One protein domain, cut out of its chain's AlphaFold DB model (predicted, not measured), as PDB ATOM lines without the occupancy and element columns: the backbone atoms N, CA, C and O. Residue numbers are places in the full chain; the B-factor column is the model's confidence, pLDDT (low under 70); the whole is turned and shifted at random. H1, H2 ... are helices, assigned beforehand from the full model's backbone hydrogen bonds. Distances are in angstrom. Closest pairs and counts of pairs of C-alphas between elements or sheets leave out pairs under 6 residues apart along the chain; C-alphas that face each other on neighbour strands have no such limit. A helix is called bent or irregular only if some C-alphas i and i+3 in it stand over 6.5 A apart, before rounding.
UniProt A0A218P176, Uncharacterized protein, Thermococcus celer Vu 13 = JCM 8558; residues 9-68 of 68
ATOM      1  N   ASP A   9     -38.018  -2.010   0.146       97.69
ATOM      2  CA  ASP A   9     -37.614  -2.705  -1.075       97.69
ATOM      3  C   ASP A   9     -36.090  -2.834  -1.150       97.69
ATOM      4  O   ASP A   9     -35.569  -3.934  -1.384       97.69
ATOM      5  N   THR A  10     -35.371  -1.771  -0.797       97.12
ATOM      6  CA  THR A  10     -33.926  -1.781  -0.553       97.12
ATOM      7  C   THR A  10     -33.572  -2.815   0.520       97.12
ATOM      8  O   THR A  10     -32.660  -3.630   0.337       97.12
ATOM      9  N   TRP A  11     -34.334  -2.877   1.616       97.00
ATOM     10  CA  TRP A  11     -34.121  -3.866   2.674       97.00
ATOM     11  C   TRP A  11     -34.283  -5.311   2.181       97.00
ATOM     12  O   TRP A  11     -33.462  -6.185   2.496       97.00
ATOM     13  N   LYS A  12     -35.309  -5.599   1.373       97.56
ATOM     14  CA  LYS A  12     -35.497  -6.920   0.743       97.56
ATOM     15  C   LYS A  12     -34.345  -7.270  -0.193       97.56
ATOM     16  O   LYS A  12     -33.868  -8.411  -0.153       97.56
ATOM     17  N   ALA A  13     -33.882  -6.317  -0.998       97.12
ATOM     18  CA  ALA A  13     -32.759  -6.518  -1.907       97.12
ATOM     19  C   ALA A  13     -31.475  -6.876  -1.139       97.12
ATOM     20  O   ALA A  13     -30.838  -7.888  -1.446       97.12
ATOM     21  N   ILE A  14     -31.159  -6.133  -0.073       95.75
ATOM     22  CA  ILE A  14     -29.994  -6.389   0.789       95.75
ATOM     23  C   ILE A  14     -30.097  -7.764   1.471       95.75
ATOM     24  O   ILE A  14     -29.125  -8.524   1.469       95.75
ATOM     25  N   LYS A  15     -31.271  -8.146   1.996       96.69
ATOM     26  CA  LYS A  15     -31.505  -9.489   2.571       96.69
ATOM     27  C   LYS A  15     -31.259 -10.603   1.553       96.69
ATOM     28  O   LYS A  15     -30.613 -11.604   1.872       96.69
ATOM     29  N   LYS A  16     -31.766 -10.442   0.328       96.81
ATOM     30  CA  LYS A  16     -31.569 -11.410  -0.761       96.81
ATOM     31  C   LYS A  16     -30.093 -11.514  -1.136       96.81
ATOM     32  O   LYS A  16     -29.595 -12.622  -1.316       96.81
ATOM     33  N   LEU A  17     -29.397 -10.383  -1.211       95.69
ATOM     34  CA  LEU A  17     -27.974 -10.342  -1.520       95.69
ATOM     35  C   LEU A  17     -27.133 -11.005  -0.422       95.69
ATOM     36  O   LEU A  17     -26.288 -11.835  -0.740       95.69
ATOM     37  N   LYS A  18     -27.427 -10.739   0.858       96.75
ATOM     38  CA  LYS A  18     -26.787 -11.406   2.005       96.75
ATOM     39  C   LYS A  18     -26.857 -12.930   1.894       96.75
ATOM     40  O   LYS A  18     -25.852 -13.596   2.103       96.75
ATOM     41  N   ARG A  19     -28.038 -13.464   1.553       96.38
ATOM     42  CA  ARG A  19     -28.253 -14.908   1.355       96.38
ATOM     43  C   ARG A  19     -27.470 -15.448   0.162       96.38
ATOM     44  O   ARG A  19     -26.870 -16.503   0.272       96.38
ATOM     45  N   LYS A  20     -27.466 -14.729  -0.964       96.44
ATOM     46  CA  LYS A  20     -26.721 -15.137  -2.167       96.44
ATOM     47  C   LYS A  20     -25.207 -15.170  -1.951       96.44
ATOM     48  O   LYS A  20     -24.544 -16.006  -2.545       96.44
ATOM     49  N   LEU A  21     -24.681 -14.243  -1.153       94.62
ATOM     50  CA  LEU A  21     -23.256 -14.155  -0.827       94.62
ATOM     51  C   LEU A  21     -22.844 -15.081   0.329       94.62
ATOM     52  O   LEU A  21     -21.658 -15.154   0.624       94.62
ATOM     53  N   ASP A  22     -23.807 -15.727   0.993       95.31
ATOM     54  CA  ASP A  22     -23.604 -16.568   2.178       95.31
ATOM     55  C   ASP A  22     -22.784 -15.888   3.295       95.31
ATOM     56  O   ASP A  22     -21.877 -16.454   3.898       95.31
ATOM     57  N   VAL A  23     -23.088 -14.612   3.567       95.88
ATOM     58  CA  VAL A  23     -22.386 -13.831   4.598       95.88
ATOM     59  C   VAL A  23     -23.243 -13.595   5.834       95.88
ATOM     60  O   VAL A  23     -24.462 -13.411   5.775       95.88
ATOM     61  N   ASN A  24     -22.585 -13.520   6.990       91.94
ATOM     62  CA  ASN A  24     -23.265 -13.418   8.282       91.94
ATOM     63  C   ASN A  24     -23.655 -11.988   8.686       91.94
ATOM     64  O   ASN A  24     -24.585 -11.831   9.473       91.94
ATOM     65  N   SER A  25     -23.051 -10.951   8.096       95.25
ATOM     66  CA  SER A  25     -23.297  -9.545   8.454       95.25
ATOM     67  C   SER A  25     -23.720  -8.695   7.257       95.25
ATOM     68  O   SER A  25     -23.195  -8.857   6.156       95.25
ATOM     69  N   TYR A  26     -24.642  -7.755   7.485       94.31
ATOM     70  CA  TYR A  26     -25.002  -6.736   6.498       94.31
ATOM     71  C   TYR A  26     -23.846  -5.770   6.224       94.31
ATOM     72  O   TYR A  26     -23.664  -5.375   5.079       94.31
ATOM     73  N   ASP A  27     -22.992  -5.488   7.211       94.44
ATOM     74  CA  ASP A  27     -21.781  -4.685   6.996       94.44
ATOM     75  C   ASP A  27     -20.858  -5.340   5.963       94.44
ATOM     76  O   ASP A  27     -20.253  -4.657   5.139       94.44
ATOM     77  N   THR A  28     -20.771  -6.674   5.967       95.12
ATOM     78  CA  THR A  28     -20.004  -7.419   4.960       95.12
ATOM     79  C   THR A  28     -20.624  -7.266   3.575       95.12
ATOM     80  O   THR A  28     -19.895  -7.059   2.609       95.12
ATOM     81  N   VAL A  29     -21.956  -7.302   3.474       95.50
ATOM     82  CA  VAL A  29     -22.669  -7.060   2.210       95.50
ATOM     83  C   VAL A  29     -22.356  -5.665   1.675       95.50
ATOM     84  O   VAL A  29     -21.971  -5.536   0.516       95.50
ATOM     85  N   ILE A  30     -22.450  -4.634   2.521       94.75
ATOM     86  CA  ILE A  30     -22.148  -3.251   2.130       94.75
ATOM     87  C   ILE A  30     -20.682  -3.106   1.707       94.75
ATOM     88  O   ILE A  30     -20.408  -2.530   0.660       94.75
ATOM     89  N   LYS A  31     -19.728  -3.685   2.446       94.25
ATOM     90  CA  LYS A  31     -18.303  -3.663   2.065       94.25
ATOM     91  C   LYS A  31     -18.043  -4.338   0.716       94.25
ATOM     92  O   LYS A  31     -17.220  -3.847  -0.049       94.25
ATOM     93  N   ILE A  32     -18.719  -5.449   0.420       93.94
ATOM     94  CA  ILE A  32     -18.610  -6.126  -0.881       93.94
ATOM     95  C   ILE A  32     -19.187  -5.248  -1.992       93.94
ATOM     96  O   ILE A  32     -18.562  -5.127  -3.042       93.94
ATOM     97  N   LEU A  33     -20.343  -4.621  -1.763       93.19
ATOM     98  CA  LEU A  33     -20.949  -3.697  -2.723       93.19
ATOM     99  C   LEU A  33     -20.028  -2.512  -3.027       93.19
ATOM    100  O   LEU A  33     -19.797  -2.229  -4.195       93.19
ATOM    101  N   LEU A  34     -19.446  -1.887  -1.999       92.19
ATOM    102  CA  LEU A  34     -18.494  -0.784  -2.169       92.19
ATOM    103  C   LEU A  34     -17.260  -1.209  -2.971       92.19
ATOM    104  O   LEU A  34     -16.850  -0.508  -3.888       92.19
ATOM    105  N   LYS A  35     -16.693  -2.385  -2.673       90.06
ATOM    106  CA  LYS A  35     -15.566  -2.924  -3.448       90.06
ATOM    107  C   LYS A  35     -15.935  -3.149  -4.912       90.06
ATOM    108  O   LYS A  35     -15.171  -2.764  -5.784       90.06
ATOM    109  N   LYS A  36     -17.098  -3.756  -5.173       90.06
ATOM    110  CA  LYS A  36     -17.570  -3.999  -6.541       90.06
ATOM    111  C   LYS A  36     -17.810  -2.706  -7.311       90.06
ATOM    112  O   LYS A  36     -17.443  -2.653  -8.472       90.06
ATOM    113  N   TRP A  37     -18.388  -1.696  -6.663       86.88
ATOM    114  CA  TRP A  37     -18.596  -0.380  -7.263       86.88
ATOM    115  C   TRP A  37     -17.271   0.269  -7.670       86.88
ATOM    116  O   TRP A  37     -17.120   0.696  -8.803       86.88
ATOM    117  N   HIS A  38     -16.267   0.259  -6.789       83.19
ATOM    118  CA  HIS A  38     -14.948   0.787  -7.145       83.19
ATOM    119  C   HIS A  38     -14.286   0.021  -8.293       83.19
ATOM    120  O   HIS A  38     -13.611   0.633  -9.113       83.19
ATOM    121  N   SER A  39     -14.471  -1.300  -8.368       81.44
ATOM    122  CA  SER A  39     -13.989  -2.081  -9.510       81.44
ATOM    123  C   SER A  39     -14.717  -1.721 -10.804       81.44
ATOM    124  O   SER A  39     -14.042  -1.554 -11.809       81.44
ATOM    125  N   SER A  40     -16.042  -1.539 -10.787       82.25
ATOM    126  CA  SER A  40     -16.776  -1.145 -11.998       82.25
ATOM    127  C   SER A  40     -16.440   0.276 -12.442       82.25
ATOM    128  O   SER A  40     -16.269   0.500 -13.626       82.25
ATOM    129  N   GLU A  41     -16.266   1.222 -11.512       76.50
ATOM    130  CA  GLU A  41     -15.794   2.577 -11.846       76.50
ATOM    131  C   GLU A  41     -14.384   2.565 -12.458       76.50
ATOM    132  O   GLU A  41     -14.061   3.409 -13.292       76.50
ATOM    133  N   LEU A  42     -13.518   1.646 -12.020       70.62
ATOM    134  CA  LEU A  42     -12.190   1.463 -12.606       70.62
ATOM    135  C   LEU A  42     -12.274   0.835 -13.998       70.62
ATOM    136  O   LEU A  42     -11.582   1.304 -14.891       70.62
ATOM    137  N   GLU A  43     -13.112  -0.185 -14.187       72.00
ATOM    138  CA  GLU A  43     -13.357  -0.808 -15.494       72.00
ATOM    139  C   GLU A  43     -13.933   0.205 -16.493       72.00
ATOM    140  O   GLU A  43     -13.382   0.354 -17.576       72.00
ATOM    141  N   GLU A  44     -14.947   0.986 -16.105       74.38
ATOM    142  CA  GLU A  44     -15.522   2.045 -16.948       74.38
ATOM    143  C   GLU A  44     -14.480   3.100 -17.332       74.38
ATOM    144  O   GLU A  44     -14.401   3.502 -18.489       74.38
ATOM    145  N   LYS A  45     -13.626   3.519 -16.389       69.12
ATOM    146  CA  LYS A  45     -12.529   4.449 -16.693       69.12
ATOM    147  C   LYS A  45     -11.483   3.847 -17.620       69.12
ATOM    148  O   LYS A  45     -10.956   4.571 -18.452       69.12
ATOM    149  N   LEU A  46     -11.160   2.564 -17.477       63.91
ATOM    150  CA  LEU A  46     -10.223   1.883 -18.373       63.91
ATOM    151  C   LEU A  46     -10.803   1.758 -19.788       63.91
ATOM    152  O   LEU A  46     -10.086   2.006 -20.754       63.91
ATOM    153  N   ASP A  47     -12.097   1.455 -19.902       64.88
ATOM    154  CA  ASP A  47     -12.813   1.394 -21.180       64.88
ATOM    155  C   ASP A  47     -12.898   2.778 -21.850       64.88
ATOM    156  O   ASP A  47     -12.702   2.896 -23.060       64.88
ATOM    157  N   GLU A  48     -13.139   3.844 -21.077       64.88
ATOM    158  CA  GLU A  48     -13.111   5.230 -21.570       64.88
ATOM    159  C   GLU A  48     -11.707   5.695 -21.958       64.88
ATOM    160  O   GLU A  48     -11.560   6.504 -22.876       64.88
ATOM    161  N   MET A  49     -10.678   5.200 -21.269       61.06
ATOM    162  CA  MET A  49      -9.296   5.567 -21.553       61.06
ATOM    163  C   MET A  49      -8.787   4.985 -22.865       61.06
ATOM    164  O   MET A  49      -7.777   5.491 -23.334       61.06
ATOM    165  N   GLY A  50      -9.477   4.011 -23.481       53.34
ATOM    166  CA  GLY A  50      -9.132   3.498 -24.810       53.34
ATOM    167  C   GLY A  50      -7.624   3.328 -24.972       53.34
ATOM    168  O   GLY A  50      -7.061   3.892 -25.907       53.34
ATOM    169  N   LEU A  51      -7.001   2.663 -23.991       56.97
ATOM    170  CA  LEU A  51      -5.549   2.603 -23.858       56.97
ATOM    171  C   LEU A  51      -4.976   2.068 -25.165       56.97
ATOM    172  O   LEU A  51      -5.381   0.998 -25.637       56.97
ATOM    173  N   ASP A  52      -4.048   2.814 -25.755       64.12
ATOM    174  CA  ASP A  52      -3.232   2.244 -26.812       64.12
ATOM    175  C   ASP A  52      -2.361   1.106 -26.241       64.12
ATOM    176  O   ASP A  52      -2.321   0.842 -25.033       64.12
ATOM    177  N   GLU A  53      -1.715   0.354 -27.127       59.59
ATOM    178  CA  GLU A  53      -0.986  -0.862 -26.759       59.59
ATOM    179  C   GLU A  53       0.113  -0.591 -25.701       59.59
ATOM    180  O   GLU A  53       0.340  -1.433 -24.831       59.59
ATOM    181  N   GLU A  54       0.712   0.609 -25.698       63.28
ATOM    182  CA  GLU A  54       1.718   1.040 -24.713       63.28
ATOM    183  C   GLU A  54       1.093   1.365 -23.346       63.28
ATOM    184  O   GLU A  54       1.610   0.973 -22.287       63.28
ATOM    185  N   GLU A  55      -0.043   2.062 -23.332       67.44
ATOM    186  CA  GLU A  55      -0.719   2.414 -22.083       67.44
ATOM    187  C   GLU A  55      -1.346   1.179 -21.402       67.44
ATOM    188  O   GLU A  55      -1.383   1.089 -20.167       67.44
ATOM    189  N   SER A  56      -1.762   0.179 -22.188       67.94
ATOM    190  CA  SER A  56      -2.278  -1.095 -21.677       67.94
ATOM    191  C   SER A  56      -1.197  -1.925 -20.977       67.94
ATOM    192  O   SER A  56      -1.477  -2.510 -19.926       67.94
ATOM    193  N   GLU A  57       0.034  -1.970 -21.500       71.62
ATOM    194  CA  GLU A  57       1.158  -2.647 -20.830       71.62
ATOM    195  C   GLU A  57       1.458  -1.999 -19.471       71.62
ATOM    196  O   GLU A  57       1.565  -2.689 -18.451       71.62
ATOM    197  N   THR A  58       1.470  -0.667 -19.428       73.88
ATOM    198  CA  THR A  58       1.722   0.103 -18.201       73.88
ATOM    199  C   THR A  58       0.637  -0.138 -17.141       73.88
ATOM    200  O   THR A  58       0.930  -0.314 -15.950       73.88
ATOM    201  N   ALA A  59      -0.633  -0.204 -17.552       70.00
ATOM    202  CA  ALA A  59      -1.742  -0.521 -16.654       70.00
ATOM    203  C   ALA A  59      -1.640  -1.954 -16.093       70.00
ATOM    204  O   ALA A  59      -1.895  -2.175 -14.901       70.00
ATOM    205  N   GLN A  60      -1.218  -2.917 -16.918       73.00
ATOM    206  CA  GLN A  60      -1.016  -4.314 -16.524       73.00
ATOM    207  C   GLN A  60       0.083  -4.452 -15.455       73.00
ATOM    208  O   GLN A  60      -0.079  -5.194 -14.478       73.00
ATOM    209  N   GLU A  61       1.187  -3.716 -15.604       76.50
ATOM    210  CA  GLU A  61       2.300  -3.701 -14.648       76.50
ATOM    211  C   GLU A  61       1.887  -3.131 -13.285       76.50
ATOM    212  O   GLU A  61       2.173  -3.731 -12.243       76.50
ATOM    213  N   LEU A  62       1.137  -2.025 -13.275       74.19
ATOM    214  CA  LEU A  62       0.596  -1.429 -12.048       74.19
ATOM    215  C   LEU A  62      -0.353  -2.387 -11.311       74.19
ATOM    216  O   LEU A  62      -0.285  -2.520 -10.085       74.19
ATOM    217  N   LEU A  63      -1.206  -3.100 -12.049       72.88
ATOM    218  CA  LEU A  63      -2.123  -4.102 -11.498       72.88
ATOM    219  C   LEU A  63      -1.385  -5.284 -10.857       72.88
ATOM    220  O   LEU A  63      -1.816  -5.790  -9.818       72.88
ATOM    221  N   ASN A  64      -0.271  -5.715 -11.452       72.38
ATOM    222  CA  ASN A  64       0.566  -6.784 -10.911       72.38
ATOM    223  C   ASN A  64       1.315  -6.348  -9.645       72.38
ATOM    224  O   ASN A  64       1.406  -7.134  -8.704       72.38
ATOM    225  N   MET A  65       1.772  -5.095  -9.570       67.56
ATOM    226  CA  MET A  65       2.389  -4.550  -8.353       67.56
ATOM    227  C   MET A  65       1.396  -4.407  -7.191       67.56
ATOM    228  O   MET A  65       1.768  -4.618  -6.041       67.56
ATOM    229  N   LEU A  66       0.129  -4.085  -7.470       64.38
ATOM    230  CA  LEU A  66      -0.924  -3.972  -6.449       64.38
ATOM    231  C   LEU A  66      -1.446  -5.326  -5.942       64.38
ATOM    232  O   LEU A  66      -2.057  -5.383  -4.875       64.38
ATOM    233  N   LYS A  67      -1.246  -6.401  -6.711       59.66
ATOM    234  CA  LYS A  67      -1.574  -7.782  -6.321       59.66
ATOM    235  C   LYS A  67      -0.422  -8.498  -5.597       59.66
ATOM    236  O   LYS A  67      -0.609  -9.658  -5.229       59.66
ATOM    237  N   GLY A  68       0.724  -7.825  -5.432       45.34
ATOM    238  CA  GLY A  68       1.865  -8.280  -4.631       45.34
ATOM    239  C   GLY A  68       1.540  -8.414  -3.150       45.34
ATOM    240  O   GLY A  68       0.841  -7.528  -2.609       45.34
TER     241      GLY A  68
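Overview. This is residues 9 to 68 of the 68 residues of an uncharacterized protein of Thermococcus celer Vu 13 = JCM 8558 (UniProt A0A218P176). Three helices follow one another as an open zigzag in a thin, flat outline, with no shared core: H1 makes a corner with the first part of the long helix H2, and beyond the far end of H2 the chain turns and H3 folds back as the second arm of an open V. The zigzag is loosely formed, as H1 and H2 touch near that corner while H3 touches no helix, and residues 34 to 45 of H2 and residues 60 to 68 stand free. The printed part has 60 residues with three named helices in the order H1, H2, H3 and no named strand, and the class is all helix. The whole is extended, with a radius of gyration of the C-alphas of 16.3 A, and its C-alphas span 45 by 27 by 14 A along their three main axes.

Along the chain. The printed part begins with H1, residues 9 to 20, which is 16.6 A long from first to last C-alpha. C-alpha 9 is at (-37.614, -2.705, -1.075) and C-alpha 20 is at (-26.721, -15.137, -2.167), and between these two places x rises and y falls while z changes little. Residues 21 to 25 follow as a link. H2, residues 26 to 49, is the longest helix, with 24 residues and 34.4 A from first to last C-alpha. It begins with C-alpha 26 at (-25.002, -6.736, 6.498) and ends with C-alpha 49 at (-9.296, 5.567, -21.553), with z falling from the first of these places to the second. After residues 50 to 52 comes H3, residues 53 to 66, which is 20.5 A long. Its C-alpha 53 is at (-0.986, -0.862, -26.759) and its C-alpha 66 is at (-0.924, -3.972, -6.449), with z rising again. Residues 67 and 68 follow H3, and Gly 68 is the chain's last residue.

Arrangement. H1 and H2 touch, with 5 pairs of C-alphas within 8 A. The closest C-alphas of the two helices are those of Lys 18 and Val 29, 6.0 A apart. H1 touches H2 with residues 14 to 18 alone, and H2 touches H1 with residues 26 to 29 alone. Their lines stand about perpendicular, at 88 degrees, and their centres are 18.1 A apart. Farther along H2, residues 34 to 45 stand free. H2 and H3 are apart, though they follow each other in the chain through a tight link of 3 residues. H1 and H3 are apart as well. Residues 60 to 68, of which 60 to 66 belong to H3, stand free. In H1, H2 and H3 every pair of O i and N i+4 is within hydrogen-bond range, and no helix is bent or irregular.

Size, cuts and confidence. The two C-alphas farthest apart are those of Asp 9 and Glu 54, at 46.0 A, while the first and last printed C-alphas, those of Asp 9 and Gly 68, are 40.0 A apart. The radius of gyration of the C-alphas is 1.56 times the 10.4 A of a compact globule of 60 residues. Without the stretches that stand free, 39 residues remain, spanning 45 by 20 by 14 A. The printed part has no cut. The links from H1 to H2, of 5 residues, and from H2 to H3 are both tight. The mean pLDDT of the printed part is 81.1. It is 97 for H1, 82 for H2 and 70 for H3. The model's confidence is low, under 70, in 16 residues, namely residues 45 to 56 and residues 65 to 68.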